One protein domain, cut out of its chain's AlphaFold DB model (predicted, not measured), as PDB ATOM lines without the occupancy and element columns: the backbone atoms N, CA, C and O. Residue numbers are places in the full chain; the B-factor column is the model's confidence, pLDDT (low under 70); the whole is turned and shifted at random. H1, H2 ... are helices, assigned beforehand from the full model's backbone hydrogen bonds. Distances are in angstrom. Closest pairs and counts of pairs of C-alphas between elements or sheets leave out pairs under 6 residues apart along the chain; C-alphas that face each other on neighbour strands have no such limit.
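Overview. This is residues 22 to 43 and 53 to 98 of the 98 residues of an uncharacterized protein of Wallemia ichthyophaga (strain EXF-994 / CBS 113033) (UniProt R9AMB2). A short helix, H1, with a loop of residues 33 to 43 after it, lies apart from a V of two longer helices, H2 and H3, which meet near the tight turn between them. The 68 printed residues have three named helices, in the order H1, H2, H3, and no named strand; the class is all helix. The whole is extended, with a radius of gyration of the C-alphas of 20.2 A, and spans 55 by 29 by 17 A.

Arrangement. H1, residues 22 to 32, is apart from H2, residues 53 to 71, and from H3, residues 75 to 97. H2 touches H3 with residues 64 to 68 alone, and H3 touches H2 with residues 75 to 82 alone; the closest C-alphas, of Val 64 and Ala 78, are 5.7 A apart. They run opposite ways at a steep tilt of 69.8 degrees, only just short of about perpendicular. In H1, H2 and H3 every O i to N i+4 pair is within hydrogen-bond range.

Along the chain. H1 begins at C-alpha 22 (-25.951, -3.790, -1.474) and is 15.3 A long. H2 measures 27.2 A. H3 measures 33.3 A and ends at C-alpha 97 (-17.291, 17.206, -10.593).

Size, cuts and confidence. Residues 44 to 52 are not printed; C-alphas 43 and 53 are 22.4 A apart across the cut. The pLDDT is under 70 in residues 22 to 43, 53 to 59 and 97 to 98.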
ATOM      1  N   ASN A  22     -25.207  -3.949  -0.223       65.06
ATOM      2  CA  ASN A  22     -25.951  -3.790  -1.474       65.06
ATOM      3  C   ASN A  22     -25.435  -2.620  -2.331       65.06
ATOM      4  O   ASN A  22     -25.362  -2.753  -3.548       65.06
ATOM      5  N   LYS A  23     -25.002  -1.508  -1.715       64.88
ATOM      6  CA  LYS A  23     -24.393  -0.379  -2.446       64.88
ATOM      7  C   LYS A  23     -23.015  -0.735  -3.006       64.88
ATOM      8  O   LYS A  23     -22.675  -0.300  -4.101       64.88
ATOM      9  N   LEU A  24     -22.240  -1.550  -2.284       65.19
ATOM     10  CA  LEU A  24     -20.942  -2.046  -2.757       65.19
ATOM     11  C   LEU A  24     -21.096  -3.020  -3.929       65.19
ATOM     12  O   LEU A  24     -20.328  -2.945  -4.881       65.19
ATOM     13  N   ILE A  25     -22.102  -3.897  -3.880       65.06
ATOM     14  CA  ILE A  25     -22.400  -4.836  -4.969       65.06
ATOM     15  C   ILE A  25     -22.850  -4.076  -6.223       65.06
ATOM     16  O   ILE A  25     -22.259  -4.275  -7.278       65.06
ATOM     17  N   ALA A  26     -23.795  -3.139  -6.095       65.19
ATOM     18  CA  ALA A  26     -24.266  -2.335  -7.226       65.19
ATOM     19  C   ALA A  26     -23.148  -1.478  -7.849       65.19
ATOM     20  O   ALA A  26     -23.020  -1.405  -9.068       65.19
ATOM     21  N   SER A  27     -22.292  -0.868  -7.020       64.62
ATOM     22  CA  SER A  27     -21.126  -0.113  -7.500       64.62
ATOM     23  C   SER A  27     -20.119  -1.020  -8.217       64.62
ATOM     24  O   SER A  27     -19.640  -0.690  -9.299       64.62
ATOM     25  N   ARG A  28     -19.850  -2.215  -7.675       65.88
ATOM     26  CA  ARG A  28     -18.979  -3.211  -8.314       65.88
ATOM     27  C   ARG A  28     -19.526  -3.662  -9.670       65.88
ATOM     28  O   ARG A  28     -18.754  -3.759 -10.620       65.88
ATOM     29  N   GLU A  29     -20.817  -3.952  -9.762       64.88
ATOM     30  CA  GLU A  29     -21.464  -4.357 -11.014       64.88
ATOM     31  C   GLU A  29     -21.471  -3.219 -12.035       64.88
ATOM     32  O   GLU A  29     -21.201  -3.461 -13.202       64.88
ATOM     33  N   SER A  30     -21.651  -1.969 -11.606       69.06
ATOM     34  CA  SER A  30     -21.518  -0.812 -12.498       69.06
ATOM     35  C   SER A  30     -20.093  -0.606 -13.021       69.06
ATOM     36  O   SER A  30     -19.930  -0.088 -14.123       69.06
ATOM     37  N   LEU A  31     -19.067  -0.934 -12.230       67.00
ATOM     38  CA  LEU A  31     -17.665  -0.678 -12.583       67.00
ATOM     39  C   LEU A  31     -17.028  -1.806 -13.399       67.00
ATOM     40  O   LEU A  31     -16.131  -1.544 -14.196       67.00
ATOM     41  N   PHE A  32     -17.457  -3.050 -13.180       68.75
ATOM     42  CA  PHE A  32     -16.839  -4.232 -13.785       68.75
ATOM     43  C   PHE A  32     -17.824  -5.129 -14.539       68.75
ATOM     44  O   PHE A  32     -17.390  -6.106 -15.142       68.75
ATOM     45  N   GLY A  33     -19.128  -4.857 -14.468       67.75
ATOM     46  CA  GLY A  33     -20.153  -5.601 -15.197       67.75
ATOM     47  C   GLY A  33     -20.071  -5.355 -16.697       67.75
ATOM     48  O   GLY A  33     -19.676  -4.279 -17.151       67.75
ATOM     49  N   GLY A  34     -20.425  -6.376 -17.472       62.47
ATOM     50  CA  GLY A  34     -20.549  -6.238 -18.918       62.47
ATOM     51  C   GLY A  34     -21.797  -5.429 -19.288       62.47
ATOM     52  O   GLY A  34     -22.773  -5.377 -18.539       62.47
ATOM     53  N   ALA A  35     -21.788  -4.799 -20.467       60.88
ATOM     54  CA  ALA A  35     -22.942  -4.059 -20.999       60.88
ATOM     55  C   ALA A  35     -24.183  -4.949 -21.261       60.88
ATOM     56  O   ALA A  35     -25.263  -4.447 -21.555       60.88
ATOM     57  N   ASP A  36     -24.011  -6.264 -21.158       66.94
ATOM     58  CA  ASP A  36     -24.985  -7.340 -21.314       66.94
ATOM     59  C   ASP A  36     -25.681  -7.746 -19.996       66.94
ATOM     60  O   ASP A  36     -26.560  -8.605 -20.014       66.94
ATOM     61  N   GLY A  37     -25.314  -7.143 -18.856       60.44
ATOM     62  CA  GLY A  37     -25.871  -7.478 -17.538       60.44
ATOM     63  C   GLY A  37     -25.182  -8.654 -16.835       60.44
ATOM     64  O   GLY A  37     -25.652  -9.104 -15.790       60.44
ATOM     65  N   SER A  38     -24.065  -9.146 -17.377       64.62
ATOM     66  CA  SER A  38     -23.258 -10.194 -16.751       64.62
ATOM     67  C   SER A  38     -22.515  -9.667 -15.506       64.62
ATOM     68  O   SER A  38     -21.979  -8.551 -15.537       64.62
ATOM     69  N   PRO A  39     -22.431 -10.442 -14.400       63.31
ATOM     70  CA  PRO A  39     -21.789  -9.996 -13.166       63.31
ATOM     71  C   PRO A  39     -20.302  -9.714 -13.392       63.31
ATOM     72  O   PRO A  39     -19.567 -10.548 -13.921       63.31
ATOM     73  N   GLY A  40     -19.848  -8.540 -12.955       61.22
ATOM     74  CA  GLY A  40     -18.488  -8.087 -13.217       61.22
ATOM     75  C   GLY A  40     -17.409  -8.939 -12.553       61.22
ATOM     76  O   GLY A  40     -17.331  -9.025 -11.319       61.22
ATOM     77  N   SER A  41     -16.539  -9.549 -13.358       64.31
ATOM     78  CA  SER A  41     -15.326 -10.202 -12.866       64.31
ATOM     79  C   SER A  41     -14.265  -9.146 -12.583       64.31
ATOM     80  O   SER A  41     -13.921  -8.357 -13.464       64.31
ATOM     81  N   PHE A  42     -13.713  -9.147 -11.368       59.59
ATOM     82  CA  PHE A  42     -12.478  -8.409 -11.127       59.59
ATOM     83  C   PHE A  42     -11.401  -9.042 -12.016       59.59
ATOM     84  O   PHE A  42     -11.239 -10.262 -11.956       59.59
ATOM     85  N   PRO A  43     -10.699  -8.278 -12.862       61.25
ATOM     86  CA  PRO A  43      -9.627  -8.855 -13.650       61.25
ATOM     87  C   PRO A  43      -8.545  -9.373 -12.696       61.25
ATOM     88  O   PRO A  43      -8.141  -8.654 -11.779       61.25
ATOM     89  N   ALA A  53       6.973   4.622 -13.376       65.12
ATOM     90  CA  ALA A  53       7.240   5.895 -12.698       65.12
ATOM     91  C   ALA A  53       8.425   6.667 -13.317       65.12
ATOM     92  O   ALA A  53       8.469   7.896 -13.261       65.12
ATOM     93  N   THR A  54       9.378   5.952 -13.917       60.34
ATOM     94  CA  THR A  54      10.523   6.519 -14.633       60.34
ATOM     95  C   THR A  54      10.097   7.148 -15.955       60.34
ATOM     96  O   THR A  54      10.480   8.281 -16.230       60.34
ATOM     97  N   GLU A  55       9.238   6.472 -16.720       56.31
ATOM     98  CA  GLU A  55       8.684   6.990 -17.977       56.31
ATOM     99  C   GLU A  55       7.780   8.207 -17.733       56.31
ATOM    100  O   GLU A  55       7.866   9.198 -18.452       56.31
ATOM    101  N   LEU A  56       6.995   8.203 -16.649       59.53
ATOM    102  CA  LEU A  56       6.213   9.369 -16.221       59.53
ATOM    103  C   LEU A  56       7.102  10.564 -15.836       59.53
ATOM    104  O   LEU A  56       6.772  11.713 -16.139       59.53
ATOM    105  N   LYS A  57       8.251  10.315 -15.191       62.91
ATOM    106  CA  LYS A  57       9.248  11.357 -14.890       62.91
ATOM    107  C   LYS A  57       9.958  11.855 -16.151       62.91
ATOM    108  O   LYS A  57      10.179  13.058 -16.269       62.91
ATOM    109  N   GLN A  58      10.286  10.980 -17.098       60.56
ATOM    110  CA  GLN A  58      10.881  11.359 -18.384       60.56
ATOM    111  C   GLN A  58       9.936  12.226 -19.219       60.56
ATOM    112  O   GLN A  58      10.354  13.291 -19.666       60.56
ATOM    113  N   LEU A  59       8.654  11.858 -19.311       59.34
ATOM    114  CA  LEU A  59       7.621  12.693 -19.938       59.34
ATOM    115  C   LEU A  59       7.567  14.094 -19.309       59.34
ATOM    116  O   LEU A  59       7.468  15.092 -20.017       59.34
ATOM    117  N   SER A  60       7.733  14.191 -17.982       76.19
ATOM    118  CA  SER A  60       7.774  15.487 -17.294       76.19
ATOM    119  C   SER A  60       8.985  16.348 -17.671       76.19
ATOM    120  O   SER A  60       8.868  17.570 -17.701       76.19
ATOM    121  N   ASN A  61      10.128  15.734 -17.988       81.75
ATOM    122  CA  ASN A  61      11.328  16.465 -18.393       81.75
ATOM    123  C   ASN A  61      11.218  16.968 -19.835       81.75
ATOM    124  O   ASN A  61      11.613  18.100 -20.113       81.75
ATOM    125  N   ASP A  62      10.637  16.171 -20.732       85.62
ATOM    126  CA  ASP A  62      10.393  16.588 -22.115       85.62
ATOM    127  C   ASP A  62       9.437  17.781 -22.183       85.62
ATOM    128  O   ASP A  62       9.676  18.729 -22.934       85.62
ATOM    129  N   ASP A  63       8.394  17.788 -21.351       83.44
ATOM    130  CA  ASP A  63       7.470  18.918 -21.247       83.44
ATOM    131  C   ASP A  63       8.167  20.181 -20.726       83.44
ATOM    132  O   ASP A  63       7.970  21.273 -21.264       83.44
ATOM    133  N   VAL A  64       9.041  20.045 -19.722       86.88
ATOM    134  CA  VAL A  64       9.852  21.166 -19.225       86.88
ATOM    135  C   VAL A  64      10.771  21.702 -20.326       86.88
ATOM    136  O   VAL A  64      10.842  22.916 -20.512       86.88
ATOM    137  N   ASN A  65      11.411  20.835 -21.113       89.69
ATOM    138  CA  ASN A  65      12.282  21.238 -22.222       89.69
ATOM    139  C   ASN A  65      11.515  21.933 -23.359       89.69
ATOM    140  O   ASN A  65      11.996  22.920 -23.925       89.69
ATOM    141  N   LYS A  66      10.295  21.480 -23.670       89.25
ATOM    142  CA  LYS A  66       9.399  22.165 -24.620       89.25
ATOM    143  C   LYS A  66       9.026  23.563 -24.133       89.25
ATOM    144  O   LYS A  66       9.049  24.511 -24.909       89.25
ATOM    145  N   ILE A  67       8.740  23.720 -22.841       85.31
ATOM    146  CA  ILE A  67       8.441  25.036 -22.261       85.31
ATOM    147  C   ILE A  67       9.674  25.942 -22.326       85.31
ATOM    148  O   ILE A  67       9.560  27.091 -22.748       85.31
ATOM    149  N   VAL A  68      10.851  25.437 -21.947       92.56
ATOM    150  CA  VAL A  68      12.117  26.185 -22.011       92.56
ATOM    151  C   VAL A  68      12.402  26.654 -23.438       92.56
ATOM    152  O   VAL A  68      12.647  27.840 -23.643       92.56
ATOM    153  N   SER A  69      12.304  25.762 -24.425       91.94
ATOM    154  CA  SER A  69      12.548  26.100 -25.835       91.94
ATOM    155  C   SER A  69      11.532  27.094 -26.404       91.94
ATOM    156  O   SER A  69      11.920  27.981 -27.157       91.94
ATOM    157  N   ALA A  70      10.258  27.006 -26.015       90.25
ATOM    158  CA  ALA A  70       9.215  27.910 -26.503       90.25
ATOM    159  C   ALA A  70       9.223  29.300 -25.838       90.25
ATOM    160  O   ALA A  70       8.753  30.265 -26.435       90.25
ATOM    161  N   THR A  71       9.710  29.416 -24.599       90.12
ATOM    162  CA  THR A  71       9.574  30.646 -23.789       90.12
ATOM    163  C   THR A  71      10.898  31.310 -23.418       90.12
ATOM    164  O   THR A  71      10.899  32.450 -22.954       90.12
ATOM    165  N   GLY A  72      12.025  30.607 -23.563       91.25
ATOM    166  CA  GLY A  72      13.338  31.062 -23.098       91.25
ATOM    167  C   GLY A  72      13.493  31.069 -21.572       91.25
ATOM    168  O   GLY A  72      14.402  31.706 -21.041       91.25
ATOM    169  N   TYR A  73      12.598  30.412 -20.829       90.62
ATOM    170  CA  TYR A  73      12.705  30.322 -19.373       90.62
ATOM    171  C   TYR A  73      13.878  29.449 -18.926       90.62
ATOM    172  O   TYR A  73      14.285  28.518 -19.614       90.62
ATOM    173  N   SER A  74      14.375  29.697 -17.711       90.94
ATOM    174  CA  SER A  74      15.237  28.728 -17.037       90.94
ATOM    175  C   SER A  74      14.452  27.450 -16.727       90.94
ATOM    176  O   SER A  74      13.249  27.493 -16.451       90.94
ATOM    177  N   GLN A  75      15.141  26.309 -16.709       85.94
ATOM    178  CA  GLN A  75      14.532  25.004 -16.438       85.94
ATOM    179  C   GLN A  75      13.765  24.978 -15.104       85.94
ATOM    180  O   GLN A  75      12.640  24.485 -15.040       85.94
ATOM    181  N   SER A  76      14.310  25.611 -14.057       84.88
ATOM    182  CA  SER A  76      13.650  25.742 -12.749       84.88
ATOM    183  C   SER A  76      12.341  26.534 -12.817       84.88
ATOM    184  O   SER A  76      11.341  26.147 -12.211       84.88
ATOM    185  N   LYS A  77      12.312  27.624 -13.594       87.38
ATOM    186  CA  LYS A  77      11.119  28.456 -13.782       87.38
ATOM    187  C   LYS A  77      10.062  27.737 -14.620       87.38
ATOM    188  O   LYS A  77       8.879  27.817 -14.291       87.38
ATOM    189  N   ALA A  78      10.473  27.006 -15.656       87.12
ATOM    190  CA  ALA A  78       9.584  26.175 -16.465       87.12
ATOM    191  C   ALA A  78       8.933  25.059 -15.631       87.12
ATOM    192  O   ALA A  78       7.716  24.883 -15.685       87.12
ATOM    193  N   GLN A  79       9.709  24.379 -14.782       85.31
ATOM    194  CA  GLN A  79       9.196  23.349 -13.876       85.31
ATOM    195  C   GLN A  79       8.190  23.910 -12.865       85.31
ATOM    196  O   GLN A  79       7.128  23.329 -12.645       85.31
ATOM    197  N   LEU A  80       8.486  25.077 -12.288       87.25
ATOM    198  CA  LEU A  80       7.586  25.750 -11.356       87.25
ATOM    199  C   LEU A  80       6.265  26.144 -12.029       87.25
ATOM    200  O   LEU A  80       5.196  25.940 -11.454       87.25
ATOM    201  N   LYS A  81       6.317  26.653 -13.265       85.19
ATOM    202  CA  LYS A  81       5.119  27.010 -14.039       85.19
ATOM    203  C   LYS A  81       4.291  25.792 -14.441       85.19
ATOM    204  O   LYS A  81       3.067  25.837 -14.322       85.19
ATOM    205  N   LEU A  82       4.938  24.697 -14.836       85.75
ATOM    206  CA  LEU A  82       4.261  23.436 -15.135       85.75
ATOM    207  C   LEU A  82       3.522  22.887 -13.904       85.75
ATOM    208  O   LEU A  82       2.376  22.457 -14.014       85.75
ATOM    209  N   ASN A  83       4.140  22.956 -12.722       83.31
ATOM    210  CA  ASN A  83       3.505  22.533 -11.473       83.31
ATOM    211  C   ASN A  83       2.325  23.435 -11.082       83.31
ATOM    212  O   ASN A  83       1.278  22.925 -10.697       83.31
ATOM    213  N   GLN A  84       2.456  24.758 -11.239       83.56
ATOM    214  CA  GLN A  84       1.345  25.693 -11.014       83.56
ATOM    215  C   GLN A  84       0.143  25.367 -11.911       83.56
ATOM    216  O   GLN A  84      -0.987  25.335 -11.433       83.56
ATOM    217  N   PHE A  85       0.383  25.075 -13.192       84.00
ATOM    218  CA  PHE A  85      -0.678  24.709 -14.129       84.00
ATOM    219  C   PHE A  85      -1.370  23.390 -13.753       84.00
ATOM    220  O   PHE A  85      -2.597  23.315 -13.798       84.00
ATOM    221  N   LYS A  86      -0.606  22.369 -13.340       81.69
ATOM    222  CA  LYS A  86      -1.168  21.090 -12.874       81.69
ATOM    223  C   LYS A  86      -2.095  21.282 -11.671       81.69
ATOM    224  O   LYS A  86      -3.231  20.830 -11.731       81.69
ATOM    225  N   CYS A  87      -1.672  22.041 -10.656       78.44
ATOM    226  CA  CYS A  87      -2.532  22.342  -9.507       78.44
ATOM    227  C   CYS A  87      -3.832  23.053  -9.911       78.44
ATOM    228  O   CYS A  87      -4.897  22.714  -9.408       78.44
ATOM    229  N   VAL A  88      -3.772  24.028 -10.826       79.38
ATOM    230  CA  VAL A  88      -4.977  24.740 -11.291       79.38
ATOM    231  C   VAL A  88      -5.923  23.801 -12.041       79.38
ATOM    232  O   VAL A  88      -7.134  23.869 -11.845       79.38
ATOM    233  N   LYS A  89      -5.385  22.899 -12.871       79.81
ATOM    234  CA  LYS A  89      -6.182  21.883 -13.568       79.81
ATOM    235  C   LYS A  89      -6.941  20.993 -12.581       79.81
ATOM    236  O   LYS A  89      -8.118  20.732 -12.813       79.81
ATOM    237  N   ASP A  90      -6.287  20.550 -11.512       78.31
ATOM    238  CA  ASP A  90      -6.905  19.674 -10.513       78.31
ATOM    239  C   ASP A  90      -8.057  20.391  -9.790       78.31
ATOM    240  O   ASP A  90      -9.161  19.860  -9.727       78.31
ATOM    241  N   VAL A  91      -7.861  21.656  -9.394       80.62
ATOM    242  CA  VAL A  91      -8.925  22.488  -8.794       80.62
ATOM    243  C   VAL A  91     -10.127  22.655  -9.731       80.62
ATOM    244  O   VAL A  91     -11.273  22.576  -9.294       80.62
ATOM    245  N   ILE A  92      -9.893  22.877 -11.029       77.75
ATOM    246  CA  ILE A  92     -10.980  22.999 -12.014       77.75
ATOM    247  C   ILE A  92     -11.731  21.672 -12.163       77.75
ATOM    248  O   ILE A  92     -12.956  21.670 -12.257       77.75
ATOM    249  N   LEU A  93     -11.020  20.543 -12.188       80.19
ATOM    250  CA  LEU A  93     -11.648  19.225 -12.276       80.19
ATOM    251  C   LEU A  93     -12.500  18.911 -11.046       80.19
ATOM    252  O   LEU A  93     -13.564  18.317 -11.202       80.19
ATOM    253  N   ASP A  94     -12.058  19.323  -9.860       78.31
ATOM    254  CA  ASP A  94     -12.831  19.178  -8.627       78.31
ATOM    255  C   ASP A  94     -14.091  20.049  -8.657       78.31
ATOM    256  O   ASP A  94     -15.168  19.575  -8.311       78.31
ATOM    257  N   TYR A  95     -13.988  21.284  -9.158       79.56
ATOM    258  CA  TYR A  95     -15.142  22.171  -9.324       79.56
ATOM    259  C   TYR A  95     -16.179  21.631 -10.321       79.56
ATOM    260  O   TYR A  95     -17.371  21.736 -10.073       79.56
ATOM    261  N   VAL A  96     -15.746  21.049 -11.444       78.12
ATOM    262  CA  VAL A  96     -16.657  20.515 -12.480       78.12
ATOM    263  C   VAL A  96     -17.335  19.207 -12.053       78.12
ATOM    264  O   VAL A  96     -18.384  18.856 -12.586       78.12
ATOM    265  N   LYS A  97     -16.727  18.455 -11.130       65.69
ATOM    266  CA  LYS A  97     -17.291  17.206 -10.593       65.69
ATOM    267  C   LYS A  97     -18.210  17.415  -9.385       65.69
ATOM    268  O   LYS A  97     -18.892  16.457  -9.018       65.69
ATOM    269  N   ALA A  98     -18.163  18.590  -8.758       51.56
ATOM    270  CA  ALA A  98     -19.047  18.994  -7.665       51.56
ATOM    271  C   ALA A  98     -20.436  19.383  -8.192       51.56
ATOM    272  O   ALA A  98     -21.418  19.072  -7.482       51.56
TER     273      ALA A  98